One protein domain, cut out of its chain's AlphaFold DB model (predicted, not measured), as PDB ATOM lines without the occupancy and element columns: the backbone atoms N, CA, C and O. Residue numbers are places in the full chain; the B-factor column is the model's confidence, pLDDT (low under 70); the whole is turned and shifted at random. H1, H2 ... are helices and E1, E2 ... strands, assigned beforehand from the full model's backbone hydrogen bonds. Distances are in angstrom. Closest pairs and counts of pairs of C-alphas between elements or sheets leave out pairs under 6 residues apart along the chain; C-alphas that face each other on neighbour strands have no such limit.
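This is residues 697 to 826 of the 1058 residues of an uncharacterized protein of Candidatus Woesearchaeota archaeon (UniProt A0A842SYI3). A single twisted sheet of long strands makes the body, with E1, E4 and E5 side by side, then E2 and the short E3 along one edge. Beyond the end of the sheet where E4 begins and E1 and E5 end lie a small hairpin, E6 and E7, and the four-residue helix H2, while the short helix H1 only grazes the sheet beside E2. The printed part has 130 residues, in chain order E1 E2 E3 H1 E4 E5 E6 E7 H2; the class is mostly strand, with under half of the residues in named elements. The large sheet is mixed, in the order E1, E4, E5, E2, E3. The whole is elongated, 59 by 30 by 24 A, and only just loose, close to compact, with a radius of gyration of the C-alphas of 16.9 A.

Start at E4, residues 752 to 760, an inner strand. Its neighbour E1, residues 697 to 705, is antiparallel at 167 degrees, with N 701 and O 757 2.8 A apart. E5, residues 773 to 781, forms a hairpin with E4, antiparallel at 163 degrees; look at N 756 and O 776, 2.8 A. Next comes E2, residues 726 to 732, parallel to E5 at 17 degrees, with N 729 and O 775 2.8 A apart. E3, residues 735 to 737, closes a hairpin with E2 at 129 degrees, antiparallel, with N 737 and O 730 3.0 A apart. H1, residues 739 to 744, grazes the sheet with residues 739 to 742; its closest C-alphas with E2 are Glu 739 and Tyr 730, 6.9 A apart. E3, H1 and E4 form a split strand-helix-strand unit, two strands of one sheet that are not neighbours with a helix between them along the chain; E5 and E2 are between E3 and E4 in the sheet, and the crossover is right-handed. In the hairpin of E6, residues 796 to 798, and E7, residues 810 to 812, antiparallel at 138 degrees, N 811 and O 797 are 2.9 A apart. The closest C-alphas of E4 and E6 are Val 752 and Pro 798, 5.8 A. H2, residues 820 to 823, is not on the large sheet; its closest C-alphas with E6 are Phe 821 and Gly 797, 7.4 A. In H1 every O i to N i+4 pair is within hydrogen-bond range; H2 is too short for such a pair, and its one O i to N i+3 pair is out of range.

Find C-alpha 697 at (119.058, 110.284, 180.730); E1 runs 23.1 A from there. E4 spans 25.9 A, E5 24.7 A and E2 19.1 A. H2 ends at C-alpha 823, (118.992, 113.027, 142.114).

The C-alphas of Gly 766 and Lys 790 are the two farthest apart, 59.7 A. The printed part has no cut. The links E1 to E2, E4 to E5, E5 to E6 and E6 to E7 are long. Mean pLDDT of the printed part is 74.7; it is under 70 at residues 712 to 725, 763 to 767, 785 to 795 and 814 to 826.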
ATOM      1  N   PRO A 697     119.670 110.163 182.048       76.00
ATOM      2  CA  PRO A 697     119.058 110.284 180.730       76.00
ATOM      3  C   PRO A 697     117.634 110.832 180.873       76.00
ATOM      4  O   PRO A 697     116.794 110.230 181.527       76.00
ATOM      5  N   CYS A 698     117.375 111.977 180.251       74.56
ATOM      6  CA  CYS A 698     116.057 112.593 180.169       74.56
ATOM      7  C   CYS A 698     115.138 111.852 179.202       74.56
ATOM      8  O   CYS A 698     113.991 111.562 179.512       74.56
ATOM      9  N   TYR A 699     115.631 111.614 177.985       75.31
ATOM     10  CA  TYR A 699     114.908 110.882 176.955       75.31
ATOM     11  C   TYR A 699     115.884 110.262 175.958       75.31
ATOM     12  O   TYR A 699     116.971 110.798 175.710       75.31
ATOM     13  N   THR A 700     115.460 109.149 175.362       82.06
ATOM     14  CA  THR A 700     116.184 108.450 174.298       82.06
ATOM     15  C   THR A 700     115.265 108.259 173.097       82.06
ATOM     16  O   THR A 700     114.197 107.666 173.217       82.06
ATOM     17  N   ILE A 701     115.698 108.732 171.931       83.25
ATOM     18  CA  ILE A 701     115.020 108.539 170.646       83.25
ATOM     19  C   ILE A 701     115.813 107.524 169.829       83.25
ATOM     20  O   ILE A 701     117.046 107.545 169.816       83.25
ATOM     21  N   ILE A 702     115.102 106.633 169.139       86.19
ATOM     22  CA  ILE A 702     115.686 105.666 168.211       86.19
ATOM     23  C   ILE A 702     115.052 105.885 166.842       86.19
ATOM     24  O   ILE A 702     113.845 105.729 166.684       86.19
ATOM     25  N   GLU A 703     115.873 106.203 165.848       89.38
ATOM     26  CA  GLU A 703     115.437 106.423 164.470       89.38
ATOM     27  C   GLU A 703     116.353 105.710 163.467       89.38
ATOM     28  O   GLU A 703     117.503 105.386 163.757       89.38
ATOM     29  N   TYR A 704     115.829 105.426 162.279       91.06
ATOM     30  CA  TYR A 704     116.465 104.651 161.224       91.06
ATOM     31  C   TYR A 704     116.418 105.427 159.910       91.06
ATOM     32  O   TYR A 704     115.359 105.910 159.515       91.06
ATOM     33  N   GLY A 705     117.542 105.545 159.211       90.31
ATOM     34  CA  GLY A 705     117.661 106.389 158.021       90.31
ATOM     35  C   GLY A 705     119.064 106.371 157.425       90.31
ATOM     36  O   GLY A 705     119.968 105.740 157.964       90.31
ATOM     37  N   ARG A 706     119.254 107.075 156.305       88.31
ATOM     38  CA  ARG A 706     120.596 107.366 155.771       88.31
ATOM     39  C   ARG A 706     121.257 108.508 156.557       88.31
ATOM     40  O   ARG A 706     120.520 109.331 157.104       88.31
ATOM     41  N   PRO A 707     122.594 108.660 156.528       84.06
ATOM     42  CA  PRO A 707     123.299 109.728 157.246       84.06
ATOM     43  C   PRO A 707     122.709 111.126 157.015       84.06
ATOM     44  O   PRO A 707     122.430 111.852 157.961       84.06
ATOM     45  N   ALA A 708     122.428 111.472 155.756       79.81
ATOM     46  CA  ALA A 708     121.897 112.782 155.376       79.81
ATOM     47  C   ALA A 708     120.411 113.009 155.729       79.81
ATOM     48  O   ALA A 708     119.914 114.118 155.551       79.81
ATOM     49  N   ALA A 709     119.676 111.974 156.153       82.12
ATOM     50  CA  ALA A 709     118.263 112.099 156.518       82.12
ATOM     51  C   ALA A 709     118.062 112.527 157.980       82.12
ATOM     52  O   ALA A 709     116.969 112.968 158.321       82.12
ATOM     53  N   PHE A 710     119.083 112.406 158.830       85.56
ATOM     54  CA  PHE A 710     119.013 112.833 160.224       85.56
ATOM     55  C   PHE A 710     119.231 114.349 160.306       85.56
ATOM     56  O   PHE A 710     120.342 114.839 160.105       85.56
ATOM     57  N   THR A 711     118.167 115.106 160.573       75.69
ATOM     58  CA  THR A 711     118.235 116.558 160.776       75.69
ATOM     59  C   THR A 711     118.037 116.897 162.245       75.69
ATOM     60  O   THR A 711     117.004 116.595 162.832       75.69
ATOM     61  N   ASP A 712     119.006 117.589 162.841       67.94
ATOM     62  CA  ASP A 712     118.937 117.971 164.258       67.94
ATOM     63  C   ASP A 712     117.863 119.045 164.547       67.94
ATOM     64  O   ASP A 712     117.475 119.284 165.690       67.94
ATOM     65  N   GLN A 713     117.360 119.700 163.496       62.06
ATOM     66  CA  GLN A 713     116.472 120.859 163.584       62.06
ATOM     67  C   GLN A 713     115.065 120.526 164.110       62.06
ATOM     68  O   GLN A 713     114.446 121.384 164.735       62.06
ATOM     69  N   ASP A 714     114.587 119.292 163.930       60.78
ATOM     70  CA  ASP A 714     113.252 118.873 164.389       60.78
ATOM     71  C   ASP A 714     113.204 118.551 165.897       60.78
ATOM     72  O   ASP A 714     112.126 118.431 166.486       60.78
ATOM     73  N   TRP A 715     114.372 118.442 166.544       63.41
ATOM     74  CA  TRP A 715     114.499 117.957 167.922       63.41
ATOM     75  C   TRP A 715     114.903 119.033 168.932       63.41
ATOM     76  O   TRP A 715     114.563 118.919 170.106       63.41
ATOM     77  N   PHE A 716     115.554 120.114 168.495       61.00
ATOM     78  CA  PHE A 716     115.978 121.197 169.392       61.00
ATOM     79  C   PHE A 716     114.887 122.221 169.737       61.00
ATOM     80  O   PHE A 716     115.153 123.145 170.508       61.00
ATOM     81  N   GLY A 717     113.668 122.055 169.216       56.88
ATOM     82  CA  GLY A 717     112.607 123.055 169.337       56.88
ATOM     83  C   GLY A 717     112.958 124.365 168.617       56.88
ATOM     84  O   GLY A 717     114.028 124.526 168.029       56.88
ATOM     85  N   THR A 718     112.036 125.322 168.635       52.06
ATOM     86  CA  THR A 718     112.247 126.669 168.084       52.06
ATOM     87  C   THR A 718     112.059 127.705 169.191       52.06
ATOM     88  O   THR A 718     110.937 127.806 169.690       52.06
ATOM     89  N   PRO A 719     113.088 128.501 169.543       54.19
ATOM     90  CA  PRO A 719     114.436 128.523 168.966       54.19
ATOM     91  C   PRO A 719     115.295 127.322 169.416       54.19
ATOM     92  O   PRO A 719     115.176 126.892 170.562       54.19
ATOM     93  N   PRO A 720     116.174 126.790 168.545       58.22
ATOM     94  CA  PRO A 720     117.021 125.658 168.894       58.22
ATOM     95  C   PRO A 720     118.017 126.072 169.979       58.22
ATOM     96  O   PRO A 720     118.919 126.872 169.729       58.22
ATOM     97  N   ILE A 721     117.868 125.530 171.190       61.09
ATOM     98  CA  ILE A 721     118.894 125.667 172.229       61.09
ATOM     99  C   ILE A 721     120.008 124.685 171.873       61.09
ATOM    100  O   ILE A 721     119.904 123.487 172.143       61.09
ATOM    101  N   THR A 722     121.062 125.185 171.227       59.88
ATOM    102  CA  THR A 722     122.212 124.370 170.835       59.88
ATOM    103  C   THR A 722     122.864 123.771 172.091       59.88
ATOM    104  O   THR A 722     123.269 124.531 172.974       59.88
ATOM    105  N   PRO A 723     122.980 122.436 172.207       62.22
ATOM    106  CA  PRO A 723     123.645 121.797 173.336       62.22
ATOM    107  C   PRO A 723     125.073 122.313 173.540       62.22
ATOM    108  O   PRO A 723     125.787 122.504 172.554       62.22
ATOM    109  N   PRO A 724     125.540 122.466 174.792       59.66
ATOM    110  CA  PRO A 724     126.904 122.906 175.064       59.66
ATOM    111  C   PRO A 724     127.969 121.890 174.619       59.66
ATOM    112  O   PRO A 724     129.079 122.306 174.311       59.66
ATOM    113  N   ASN A 725     127.642 120.588 174.553       65.12
ATOM    114  CA  ASN A 725     128.483 119.528 173.982       65.12
ATOM    115  C   ASN A 725     127.612 118.375 173.444       65.12
ATOM    116  O   ASN A 725     126.715 117.898 174.147       65.12
ATOM    117  N   ILE A 726     127.893 117.921 172.219       72.25
ATOM    118  CA  ILE A 726     127.297 116.721 171.612       72.25
ATOM    119  C   ILE A 726     128.417 115.691 171.448       72.25
ATOM    120  O   ILE A 726     129.300 115.875 170.609       72.25
ATOM    121  N   ASP A 727     128.381 114.614 172.230       74.56
ATOM    122  CA  ASP A 727     129.284 113.477 172.055       74.56
ATOM    123  C   ASP A 727     128.691 112.546 170.988       74.56
ATOM    124  O   ASP A 727     127.800 111.737 171.260       74.56
ATOM    125  N   LYS A 728     129.161 112.685 169.741       78.69
ATOM    126  CA  LYS A 728     128.766 111.812 168.625       78.69
ATOM    127  C   LYS A 728     129.720 110.629 168.498       78.69
ATOM    128  O   LYS A 728     130.936 110.800 168.409       78.69
ATOM    129  N   THR A 729     129.164 109.428 168.416       79.88
ATOM    130  CA  THR A 729     129.902 108.189 168.164       79.88
ATOM    131  C   THR A 729     129.323 107.464 166.951       79.88
ATOM    132  O   THR A 729     128.120 107.225 166.863       79.88
ATOM    133  N   TYR A 730     130.187 107.119 165.994       82.31
ATOM    134  CA  TYR A 730     129.807 106.447 164.749       82.31
ATOM    135  C   TYR A 730     130.372 105.029 164.748       82.31
ATOM    136  O   TYR A 730     131.588 104.854 164.821       82.31
ATOM    137  N   PHE A 731     129.503 104.024 164.683       79.25
ATOM    138  CA  PHE A 731     129.841 102.609 164.777       79.25
ATOM    139  C   PHE A 731     129.463 101.878 163.483       79.25
ATOM    140  O   PHE A 731     128.287 101.669 163.173       79.25
ATOM    141  N   VAL A 732     130.480 101.485 162.713       78.94
ATOM    142  CA  VAL A 732     130.329 100.817 161.412       78.94
ATOM    143  C   VAL A 732     131.143  99.527 161.432       78.94
ATOM    144  O   VAL A 732     132.339  99.540 161.719       78.94
ATOM    145  N   ASP A 733     130.483  98.393 161.190       79.56
ATOM    146  CA  ASP A 733     131.086  97.050 161.148       79.56
ATOM    147  C   ASP A 733     131.955  96.679 162.356       79.56
ATOM    148  O   ASP A 733     133.010  96.051 162.234       79.56
ATOM    149  N   GLY A 734     131.528  97.072 163.554       77.19
ATOM    150  CA  GLY A 734     132.266  96.762 164.776       77.19
ATOM    151  C   GLY A 734     133.421  97.719 165.091       77.19
ATOM    152  O   GLY A 734     134.115  97.496 166.083       77.19
ATOM    153  N   ASN A 735     133.638  98.764 164.282       78.50
ATOM    154  CA  ASN A 735     134.685  99.765 164.484       78.50
ATOM    155  C   ASN A 735     134.095 101.173 164.659       78.50
ATOM    156  O   ASN A 735     133.091 101.523 164.040       78.50
ATOM    157  N   TYR A 736     134.756 101.996 165.480       82.06
ATOM    158  CA  TYR A 736     134.446 103.422 165.587       82.06
ATOM    159  C   TYR A 736     135.105 104.185 164.439       82.06
ATOM    160  O   TYR A 736     136.318 104.066 164.251       82.06
ATOM    161  N   ILE A 737     134.325 104.981 163.710       83.19
ATOM    162  CA  ILE A 737     134.826 105.882 162.665       83.19
ATOM    163  C   ILE A 737     134.619 107.345 163.068       83.19
ATOM    164  O   ILE A 737     133.830 107.663 163.959       83.19
ATOM    165  N   THR A 738     135.361 108.252 162.441       84.12
ATOM    166  CA  THR A 738     135.213 109.694 162.670       84.12
ATOM    167  C   THR A 738     133.987 110.249 161.939       84.12
ATOM    168  O   THR A 738     133.588 109.730 160.901       84.12
ATOM    169  N   GLU A 739     133.425 111.363 162.422       82.81
ATOM    170  CA  GLU A 739     132.346 112.089 161.722       82.81
ATOM    171  C   GLU A 739     132.725 112.443 160.276       82.81
ATOM    172  O   GLU A 739     131.899 112.391 159.370       82.81
ATOM    173  N   TYR A 740     133.998 112.780 160.048       80.00
ATOM    174  CA  TYR A 740     134.511 113.074 158.714       80.00
ATOM    175  C   TYR A 740     134.451 111.847 157.797       80.00
ATOM    176  O   TYR A 740     134.052 111.983 156.642       80.00
ATOM    177  N   GLU A 741     134.826 110.667 158.293       83.25
ATOM    178  CA  GLU A 741     134.724 109.408 157.543       83.25
ATOM    179  C   GLU A 741     133.262 109.025 157.305       83.25
ATOM    180  O   GLU A 741     132.908 108.672 156.188       83.25
ATOM    181  N   PHE A 742     132.403 109.174 158.315       84.06
ATOM    182  CA  PHE A 742     130.973 108.901 158.201       84.06
ATOM    183  C   PHE A 742     130.292 109.783 157.142       84.06
ATOM    184  O   PHE A 742     129.581 109.279 156.278       84.06
ATOM    185  N   ASN A 743     130.565 111.092 157.147       77.75
ATOM    186  CA  ASN A 743     129.931 112.039 156.227       77.75
ATOM    187  C   ASN A 743     130.548 112.053 154.819       77.75
ATOM    188  O   ASN A 743     129.856 112.406 153.868       77.75
ATOM    189  N   ASN A 744     131.826 111.698 154.647       74.69
ATOM    190  CA  ASN A 744     132.494 111.775 153.337       74.69
ATOM    191  C   ASN A 744     132.757 110.418 152.680       74.69
ATOM    192  O   ASN A 744     133.214 110.390 151.536       74.69
ATOM    193  N   SER A 745     132.492 109.301 153.363       79.50
ATOM    194  CA  SER A 745     132.578 107.993 152.724       79.50
ATOM    195  C   SER A 745     131.425 107.833 151.745       79.50
ATOM    196  O   SER A 745     130.256 107.796 152.127       79.50
ATOM    197  N   PHE A 746     131.770 107.751 150.464       72.50
ATOM    198  CA  PHE A 746     130.797 107.572 149.392       72.50
ATOM    199  C   PHE A 746     129.997 106.272 149.568       72.50
ATOM    200  O   PHE A 746     128.798 106.265 149.305       72.50
ATOM    201  N   ASP A 747     130.655 105.245 150.107       76.75
ATOM    202  CA  ASP A 747     130.125 103.898 150.352       76.75
ATOM    203  C   ASP A 747     129.156 103.840 151.553       76.75
ATOM    204  O   ASP A 747     128.534 102.824 151.798       76.75
ATOM    205  N   LEU A 748     129.037 104.909 152.356       83.62
ATOM    206  CA  LEU A 748     128.153 104.921 153.538       83.62
ATOM    207  C   LEU A 748     126.886 105.761 153.335       83.62
ATOM    208  O   LEU A 748     125.999 105.779 154.182       83.62
ATOM    209  N   GLN A 749     126.782 106.514 152.243       83.12
ATOM    210  CA  GLN A 749     125.719 107.516 152.074       83.12
ATOM    211  C   GLN A 749     124.357 106.918 151.674       83.12
ATOM    212  O   GLN A 749     123.321 107.573 151.823       83.12
ATOM    213  N   ASN A 750     124.348 105.692 151.161       84.19
ATOM    214  CA  ASN A 750     123.164 104.921 150.776       84.19
ATOM    215  C   ASN A 750     122.780 103.837 151.784       84.19
ATOM    216  O   ASN A 750     121.688 103.287 151.668       84.19
ATOM    217  N   ASP A 751     123.619 103.575 152.779       89.38
ATOM    218  CA  ASP A 751     123.350 102.595 153.824       89.38
ATOM    219  C   ASP A 751     122.253 103.040 154.796       89.38
ATOM    220  O   ASP A 751     121.942 104.228 154.955       89.38
ATOM    221  N   VAL A 752     121.676 102.062 155.498       89.94
ATOM    222  CA  VAL A 752     120.719 102.307 156.579       89.94
ATOM    223  C   VAL A 752     121.446 102.298 157.917       89.94
ATOM    224  O   VAL A 752     122.039 101.293 158.318       89.94
ATOM    225  N   PHE A 753     121.315 103.388 158.663       92.88
ATOM    226  CA  PHE A 753     121.810 103.534 160.026       92.88
ATOM    227  C   PHE A 753     120.660 103.610 161.017       92.88
ATOM    228  O   PHE A 753     119.604 104.160 160.718       92.88
ATOM    229  N   LYS A 754     120.892 103.083 162.213       92.00
ATOM    230  CA  LYS A 754     120.124 103.356 163.421       92.00
ATOM    231  C   LYS A 754     120.834 104.464 164.187       92.00
ATOM    232  O   LYS A 754     121.970 104.274 164.612       92.00
ATOM    233  N   ARG A 755     120.167 105.588 164.403       89.56
ATOM    234  CA  ARG A 755     120.608 106.650 165.301       89.56
ATOM    235  C   ARG A 755     119.893 106.489 166.638       89.56
ATOM    236  O   ARG A 755     118.668 106.470 166.696       89.56
ATOM    237  N   THR A 756     120.667 106.343 167.707       88.38
ATOM    238  CA  THR A 756     120.184 106.431 169.089       88.38
ATOM    239  C   THR A 756     120.624 107.778 169.641       88.38
ATOM    240  O   THR A 756     121.822 108.024 169.758       88.38
ATOM    241  N   TYR A 757     119.669 108.652 169.933       85.50
ATOM    242  CA  TYR A 757     119.894 109.992 170.462       85.50
ATOM    243  C   TYR A 757     119.453 110.023 171.923       85.50
ATOM    244  O   TYR A 757     118.266 109.858 172.196       85.50
ATOM    245  N   THR A 758     120.374 110.238 172.858       84.50
ATOM    246  CA  THR A 758     120.072 110.344 174.291       84.50
ATOM    247  C   THR A 758     120.421 111.734 174.797       84.50
ATOM    248  O   THR A 758     121.559 112.190 174.677       84.50
ATOM    249  N   ARG A 759     119.445 112.403 175.411       81.88
ATOM    250  CA  ARG A 759     119.631 113.690 176.085       81.88
ATOM    251  C   ARG A 759     119.748 113.466 177.584       81.88
ATOM    252  O   ARG A 759     118.944 112.726 178.138       81.88
ATOM    253  N   TYR A 760     120.695 114.126 178.240       82.44
ATOM    254  CA  TYR A 760     120.878 114.047 179.691       82.44
ATOM    255  C   TYR A 760     120.402 115.316 180.403       82.44
ATOM    256  O   TYR A 760     120.339 116.396 179.809       82.44
ATOM    257  N   CYS A 761     120.115 115.186 181.692       78.12
ATOM    258  CA  CYS A 761     119.905 116.302 182.607       78.12
ATOM    259  C   CYS A 761     121.180 117.135 182.788       78.12
ATOM    260  O   CYS A 761     122.279 116.580 182.873       78.12
ATOM    261  N   ASP A 762     121.048 118.463 182.876       77.00
ATOM    262  CA  ASP A 762     122.188 119.349 183.159       77.00
ATOM    263  C   ASP A 762     122.518 119.463 184.656       77.00
ATOM    264  O   ASP A 762     123.625 119.864 185.012       77.00
ATOM    265  N   GLY A 763     121.575 119.079 185.521       69.06
ATOM    266  CA  GLY A 763     121.693 119.174 186.971       69.06
ATOM    267  C   GLY A 763     121.579 120.597 187.524       69.06
ATOM    268  O   GLY A 763     121.952 120.828 188.670       69.06
ATOM    269  N   ASN A 764     121.084 121.556 186.741       68.56
ATOM    270  CA  ASN A 764     120.777 122.900 187.235       68.56
ATOM    271  C   ASN A 764     119.350 122.981 187.794       68.56
ATOM    272  O   ASN A 764     119.095 123.761 188.710       68.56
ATOM    273  N   ARG A 765     118.428 122.183 187.243       66.31
ATOM    274  CA  ARG A 765     117.000 122.131 187.594       66.31
ATOM    275  C   ARG A 765     116.471 120.700 187.528       66.31
ATOM    276  O   ARG A 765     117.061 119.855 186.856       66.31
ATOM    277  N   GLY A 766     115.379 120.432 188.240       65.25
ATOM    278  CA  GLY A 766     114.832 119.087 188.408       65.25
ATOM    279  C   GLY A 766     114.247 118.499 187.126       65.25
ATOM    280  O   GLY A 766     114.307 117.286 186.955       65.25
ATOM    281  N   ASN A 767     113.760 119.340 186.211       65.31
ATOM    282  CA  ASN A 767     113.100 118.936 184.963       65.31
ATOM    283  C   ASN A 767     113.782 119.439 183.672       65.31
ATOM    284  O   ASN A 767     113.194 119.376 182.590       65.31
ATOM    285  N   THR A 768     115.000 119.989 183.749       71.38
ATOM    286  CA  THR A 768     115.637 120.618 182.580       71.38
ATOM    287  C   THR A 768     116.569 119.659 181.832       71.38
ATOM    288  O   THR A 768     117.667 119.312 182.274       71.38
ATOM    289  N   CYS A 769     116.157 119.296 180.617       72.19
ATOM    290  CA  CYS A 769     116.883 118.378 179.740       72.19
ATOM    291  C   CYS A 769     117.885 119.086 178.822       72.19
ATOM    292  O   CYS A 769     117.892 118.887 177.606       72.19
ATOM    293  N   THR A 770     118.733 119.942 179.391       74.25
ATOM    294  CA  THR A 770     119.728 120.750 178.660       74.25
ATOM    295  C   THR A 770     121.159 120.218 178.748       74.25
ATOM    296  O   THR A 770     122.072 120.864 178.229       74.25
ATOM    297  N   GLY A 771     121.363 119.055 179.375       77.56
ATOM    298  CA  GLY A 771     122.677 118.484 179.679       77.56
ATOM    299  C   GLY A 771     123.448 118.011 178.450       77.56
ATOM    300  O   GLY A 771     123.282 118.516 177.341       77.56
ATOM    301  N   ARG A 772     124.350 117.042 178.615       82.50
ATOM    302  CA  ARG A 772     125.086 116.488 177.466       82.50
ATOM    303  C   ARG A 772     124.155 115.706 176.530       82.50
ATOM    304  O   ARG A 772     123.082 115.257 176.934       82.50
ATOM    305  N   VAL A 773     124.545 115.576 175.265       80.12
ATOM    306  CA  VAL A 773     123.908 114.658 174.303       80.12
ATOM    307  C   VAL A 773     124.871 113.518 174.025       80.12
ATOM    308  O   VAL A 773     126.044 113.782 173.766       80.12
ATOM    309  N   GLU A 774     124.370 112.287 174.021       85.75
ATOM    310  CA  GLU A 774     125.050 111.157 173.389       85.75
ATOM    311  C   GLU A 774     124.298 110.759 172.119       85.75
ATOM    312  O   GLU A 774     123.106 110.452 172.163       85.75
ATOM    313  N   GLU A 775     124.998 110.745 170.986       85.69
ATOM    314  CA  GLU A 775     124.475 110.195 169.734       85.69
ATOM    315  C   GLU A 775     125.283 108.973 169.317       85.69
ATOM    316  O   GLU A 775     126.512 109.029 169.210       85.69
ATOM    317  N   VAL A 776     124.590 107.875 169.034       87.81
ATOM    318  CA  VAL A 776     125.194 106.630 168.561       87.81
ATOM    319  C   VAL A 776     124.594 106.270 167.210       87.81
ATOM    320  O   VAL A 776     123.396 106.002 167.121       87.81
ATOM    321  N   TYR A 777     125.423 106.235 166.167       87.81
ATOM    322  CA  TYR A 777     125.040 105.761 164.834       87.81
ATOM    323  C   TYR A 777     125.542 104.334 164.645       87.81
ATOM    324  O   TYR A 777     126.741 104.091 164.714       87.81
ATOM    325  N   GLU A 778     124.643 103.395 164.383       90.25
ATOM    326  CA  GLU A 778     124.958 101.987 164.142       90.25
ATOM    327  C   GLU A 778     124.498 101.607 162.733       90.25
ATOM    328  O   GLU A 778     123.317 101.754 162.412       90.25
ATOM    329  N   ARG A 779     125.402 101.124 161.872       90.56
ATOM    330  CA  ARG A 779     124.998 100.624 160.550       90.56
ATOM    331  C   ARG A 779     124.153  99.361 160.713       90.56
ATOM    332  O   ARG A 779     124.643  98.361 161.230       90.56
ATOM    333  N   VAL A 780     122.900  99.400 160.261       90.62
ATOM    334  CA  VAL A 780     121.963  98.270 160.384       90.62
ATOM    335  C   VAL A 780     121.714  97.539 159.068       90.62
ATOM    336  O   VAL A 780     121.342  96.366 159.107       90.62
ATOM    337  N   ALA A 781     121.941  98.182 157.919       89.81
ATOM    338  CA  ALA A 781     121.932  97.524 156.616       89.81
ATOM    339  C   ALA A 781     122.941  98.172 155.653       89.81
ATOM    340  O   ALA A 781     123.043  99.396 155.607       89.81
ATOM    341  N   ASP A 782     123.648  97.317 154.912       89.38
ATOM    342  CA  ASP A 782     124.642  97.629 153.875       89.38
ATOM    343  C   ASP A 782     123.944  97.523 152.508       89.38
ATOM    344  O   ASP A 782     123.495  96.432 152.134       89.38
ATOM    345  N   CYS A 783     123.745  98.647 151.822       87.31
ATOM    346  CA  CYS A 783     123.053  98.707 150.535       87.31
ATOM    347  C   CYS A 783     124.072  98.611 149.390       87.31
ATOM    348  O   CYS A 783     125.172  99.139 149.488       87.31
ATOM    349  N   SER A 784     123.748  97.925 148.287       80.38
ATOM    350  CA  SER A 784     124.755  97.648 147.256       80.38
ATOM    351  C   SER A 784     125.252  98.907 146.537       80.38
ATOM    352  O   SER A 784     124.488  99.623 145.883       80.38
ATOM    353  N   ASP A 785     126.570  99.101 146.556       69.88
ATOM    354  CA  ASP A 785     127.285 100.155 145.824       69.88
ATOM    355  C   ASP A 785     127.652  99.770 144.376       69.88
ATOM    356  O   ASP A 785     128.631 100.274 143.821       69.88
ATOM    357  N   GLU A 786     126.940  98.823 143.752       60.16
ATOM    358  CA  GLU A 786     127.372  98.153 142.515       60.16
ATOM    359  C   GLU A 786     127.732  99.117 141.352       60.16
ATOM    360  O   GLU A 786     126.892  99.589 140.585       60.16
ATOM    361  N   LEU A 787     129.036  99.359 141.162       54.81
ATOM    362  CA  LEU A 787     129.609 100.140 140.060       54.81
ATOM    363  C   LEU A 787     129.591  99.340 138.741       54.81
ATOM    364  O   LEU A 787     130.613  98.787 138.313       54.81
ATOM    365  N   GLN A 788     128.451  99.270 138.050       44.81
ATOM    366  CA  GLN A 788     128.390  98.649 136.719       44.81
ATOM    367  C   GLN A 788     128.816  99.619 135.599       44.81
ATOM    368  O   GLN A 788     128.023 100.341 135.001       44.81
ATOM    369  N   GLY A 789     130.102  99.575 135.232       54.62
ATOM    370  CA  GLY A 789     130.644 100.256 134.047       54.62
ATOM    371  C   GLY A 789     131.156 101.680 134.300       54.62
ATOM    372  O   GLY A 789     131.407 102.082 135.427       54.62
ATOM    373  N   LYS A 790     131.388 102.458 133.230       47.03
ATOM    374  CA  LYS A 790     131.969 103.825 133.294       47.03
ATOM    375  C   LYS A 790     131.026 104.889 133.892       47.03
ATOM    376  O   LYS A 790     131.255 106.077 133.680       47.03
ATOM    377  N   GLN A 791     129.968 104.485 134.583       48.59
ATOM    378  CA  GLN A 791     129.007 105.377 135.221       48.59
ATOM    379  C   GLN A 791     129.011 105.101 136.729       48.59
ATOM    380  O   GLN A 791     128.921 103.952 137.146       48.59
ATOM    381  N   GLN A 792     129.199 106.154 137.525       55.19
ATOM    382  CA  GLN A 792     129.269 106.111 138.989       55.19
ATOM    383  C   GLN A 792     127.882 106.420 139.574       55.19
ATOM    384  O   GLN A 792     127.661 107.534 140.035       55.19
ATOM    385  N   TYR A 793     126.930 105.489 139.497       57.91
ATOM    386  CA  TYR A 793     125.596 105.686 140.081       57.91
ATOM    387  C   TYR A 793     125.251 104.549 141.048       57.91
ATOM    388  O   TYR A 793     125.482 103.388 140.718       57.91
ATOM    389  N   ARG A 794     124.691 104.894 142.218       67.81
ATOM    390  CA  ARG A 794     124.132 103.952 143.206       67.81
ATOM    391  C   ARG A 794     122.629 103.773 142.965       67.81
ATOM    392  O   ARG A 794     121.908 104.769 142.873       67.81
ATOM    393  N   CYS A 795     122.167 102.527 142.870       69.00
ATOM    394  CA  CYS A 795     120.755 102.196 142.621       69.00
ATOM    395  C   CYS A 795     120.042 101.549 143.820       69.00
ATOM    396  O   CYS A 795     118.820 101.442 143.788       69.00
ATOM    397  N   GLU A 796     120.756 101.192 144.892       79.19
ATOM    398  CA  GLU A 796     120.157 100.711 146.143       79.19
ATOM    399  C   GLU A 796     120.305 101.743 147.270       79.19
ATOM    400  O   GLU A 796     121.332 102.410 147.381       79.19
ATOM    401  N   GLY A 797     119.281 101.867 148.119       84.75
ATOM    402  CA  GLY A 797     119.290 102.742 149.298       84.75
ATOM    403  C   GLY A 797     118.118 102.459 150.248       84.75
ATOM    404  O   GLY A 797     117.329 101.549 149.974       84.75
ATOM    405  N   PRO A 798     117.941 103.212 151.352       84.88
ATOM    406  CA  PRO A 798     116.828 103.003 152.277       84.88
ATOM    407  C   PRO A 798     115.480 103.123 151.566       84.88
ATOM    408  O   PRO A 798     115.296 103.985 150.709       84.88
ATOM    409  N   SER A 799     114.500 102.325 151.993       77.38
ATOM    410  CA  SER A 799     113.111 102.389 151.500       77.38
ATOM    411  C   SER A 799     112.399 103.743 151.665       77.38
ATOM    412  O   SER A 799     111.349 103.962 151.065       77.38
ATOM    413  N   SER A 800     112.968 104.654 152.458       75.94
ATOM    414  CA  SER A 800     112.498 106.020 152.672       75.94
ATOM    415  C   SER A 800     113.681 106.988 152.604       75.94
ATOM    416  O   SER A 800     114.752 106.703 153.134       75.94
ATOM    417  N   LEU A 801     113.476 108.151 151.977       71.50
ATOM    418  CA  LEU A 801     114.475 109.229 151.923       71.50
ATOM    419  C   LEU A 801     114.475 110.118 153.186       71.50
ATOM    420  O   LEU A 801     115.356 110.965 153.325       71.50
ATOM    421  N   VAL A 802     113.512 109.907 154.090       79.56
ATOM    422  CA  VAL A 802     113.431 110.463 155.454       79.56
ATOM    423  C   VAL A 802     113.630 109.360 156.498       79.56
ATOM    424  O   VAL A 802     113.492 108.176 156.177       79.56
ATOM    425  N   PHE A 803     113.948 109.742 157.736       83.31
ATOM    426  CA  PHE A 803     114.102 108.811 158.855       83.31
ATOM    427  C   PHE A 803     112.763 108.174 159.290       83.31
ATOM    428  O   PHE A 803     111.680 108.649 158.944       83.31
ATOM    429  N   SER A 804     112.833 107.071 160.036       82.81
ATOM    430  CA  SER A 804     111.690 106.345 160.610       82.81
ATOM    431  C   SER A 804     112.019 105.851 162.019       82.81
ATOM    432  O   SER A 804     113.129 105.398 162.250       82.81
ATOM    433  N   GLU A 805     111.064 105.838 162.949       85.25
ATOM    434  CA  GLU A 805     111.238 105.204 164.275       85.25
ATOM    435  C   GLU A 805     111.306 103.663 164.198       85.25
ATOM    436  O   GLU A 805     111.641 102.983 165.167       85.25
ATOM    437  N   THR A 806     111.002 103.089 163.028       85.19
ATOM    438  CA  THR A 806     111.063 101.644 162.777       85.19
ATOM    439  C   THR A 806     112.209 101.279 161.829       85.19
ATOM    440  O   THR A 806     112.513 102.062 160.929       85.19
ATOM    441  N   PRO A 807     112.832 100.090 161.975       87.75
ATOM    442  CA  PRO A 807     113.929  99.658 161.111       87.75
ATOM    443  C   PRO A 807     113.593  99.728 159.614       87.75
ATOM    444  O   PRO A 807     112.597  99.154 159.172       87.75
ATOM    445  N   LEU A 808     114.454 100.384 158.829       88.00
ATOM    446  CA  LEU A 808     114.349 100.444 157.366       88.00
ATOM    447  C   LEU A 808     115.155  99.315 156.699       88.00
ATOM    448  O   LEU A 808     116.075  98.753 157.289       88.00
ATOM    449  N   SER A 809     114.820  99.003 155.445       86.88
ATOM    450  CA  SER A 809     115.551  98.044 154.598       86.88
ATOM    451  C   SER A 809     116.080  98.715 153.327       86.88
ATOM    452  O   SER A 809     115.525  99.734 152.899       86.88
ATOM    453  N   CYS A 810     117.140  98.148 152.741       86.88
ATOM    454  CA  CYS A 810     117.633  98.529 151.416       86.88
ATOM    455  C   CYS A 810     116.644  98.062 150.342       86.88
ATOM    456  O   CYS A 810     116.199  96.912 150.364       86.88
ATOM    457  N   ILE A 811     116.305  98.946 149.409       83.25
ATOM    458  CA  ILE A 811     115.507  98.625 148.224       83.25
ATOM    459  C   ILE A 811     116.270  99.017 146.963       83.25
ATOM    460  O   ILE A 811     117.035  99.982 146.976       83.25
ATOM    461  N   ASP A 812     116.023  98.281 145.883       76.75
ATOM    462  CA  ASP A 812     116.511  98.595 144.541       76.75
ATOM    463  C   ASP A 812     115.533  99.559 143.852       76.75
ATOM    464  O   ASP A 812     114.327  99.297 143.757       76.75
ATOM    465  N   TYR A 813     116.041 100.704 143.408       71.19
ATOM    466  CA  TYR A 813     115.280 101.703 142.670       71.19
ATOM    467  C   TYR A 813     115.322 101.340 141.167       71.19
ATOM    468  O   TYR A 813     116.255 101.707 140.457       71.19
ATOM    469  N   ASP A 814     114.302 100.592 140.714       59.03
ATOM    470  CA  ASP A 814     114.180  99.887 139.416       59.03
ATOM    471  C   ASP A 814     114.718 100.622 138.156       59.03
ATOM    472  O   ASP A 814     114.540 101.826 137.947       59.03
ATOM    473  N   TYR A 815     115.330  99.837 137.262       51.97
ATOM    474  CA  TYR A 815     116.228 100.214 136.160       51.97
ATOM    475  C   TYR A 815     115.552 100.900 134.956       51.97
ATOM    476  O   TYR A 815     116.241 101.440 134.085       51.97
ATOM    477  N   ASP A 816     114.218 100.897 134.875       51.84
ATOM    478  CA  ASP A 816     113.487 101.398 133.698       51.84
ATOM    479  C   ASP A 816     113.285 102.931 133.694       51.84
ATOM    480  O   ASP A 816     112.832 103.503 132.701       51.84
ATOM    481  N   VAL A 817     113.712 103.632 134.758       51.41
ATOM    482  CA  VAL A 817     113.839 105.102 134.787       51.41
ATOM    483  C   VAL A 817     115.111 105.517 135.543       51.41
ATOM    484  O   VAL A 817     115.073 105.891 136.707       51.41
ATOM    485  N   ARG A 818     116.260 105.428 134.862       53.31
ATOM    486  CA  ARG A 818     117.570 106.058 135.166       53.31
ATOM    487  C   ARG A 818     117.650 106.867 136.491       53.31
ATOM    488  O   ARG A 818     117.339 108.055 136.510       53.31
ATOM    489  N   CYS A 819     118.173 106.216 137.540       57.56
ATOM    490  CA  CYS A 819     118.836 106.758 138.747       57.56
ATOM    491  C   CYS A 819     118.132 107.917 139.494       57.56
ATOM    492  O   CYS A 819     118.636 109.042 139.537       57.56
ATOM    493  N   SER A 820     117.011 107.639 140.170       55.75
ATOM    494  CA  SER A 820     116.324 108.601 141.053       55.75
ATOM    495  C   SER A 820     117.014 108.839 142.406       55.75
ATOM    496  O   SER A 820     116.793 109.881 143.022       55.75
ATOM    497  N   PHE A 821     117.850 107.906 142.884       64.00
ATOM    498  CA  PHE A 821     118.509 108.027 144.191       64.00
ATOM    499  C   PHE A 821     119.580 109.132 144.205       64.00
ATOM    500  O   PHE A 821     119.547 110.007 145.071       64.00
ATOM    501  N   GLU A 822     120.449 109.183 143.190       59.56
ATOM    502  CA  GLU A 822     121.482 110.227 143.028       59.56
ATOM    503  C   GLU A 822     120.889 111.631 142.808       59.56
ATOM    504  O   GLU A 822     121.449 112.627 143.264       59.56
ATOM    505  N   TYR A 823     119.695 111.741 142.211       54.97
ATOM    506  CA  TYR A 823     118.992 113.027 142.114       54.97
ATOM    507  C   TYR A 823     118.639 113.603 143.499       54.97
ATOM    508  O   TYR A 823     118.684 114.817 143.689       54.97
ATOM    509  N   SER A 824     118.361 112.747 144.494       60.00
ATOM    510  CA  SER A 824     118.143 113.171 145.890       60.00
ATOM    511  C   SER A 824     119.427 113.604 146.614       60.00
ATOM    512  O   SER A 824     119.340 114.159 147.711       60.00
ATOM    513  N   LEU A 825     120.602 113.336 146.025       58.69
ATOM    514  CA  LEU A 825     121.926 113.682 146.553       58.69
ATOM    515  C   LEU A 825     122.503 114.972 145.937       58.69
ATOM    516  O   LEU A 825     123.469 115.514 146.464       58.69
ATOM    517  N   GLY A 826     121.890 115.510 144.876       56.47
ATOM    518  CA  GLY A 826     122.164 116.865 144.378       56.47
ATOM    519  C   GLY A 826     123.399 117.046 143.478       56.47
ATOM    520  O   GLY A 826     123.776 118.192 143.231       56.47
TER     521      GLY A 826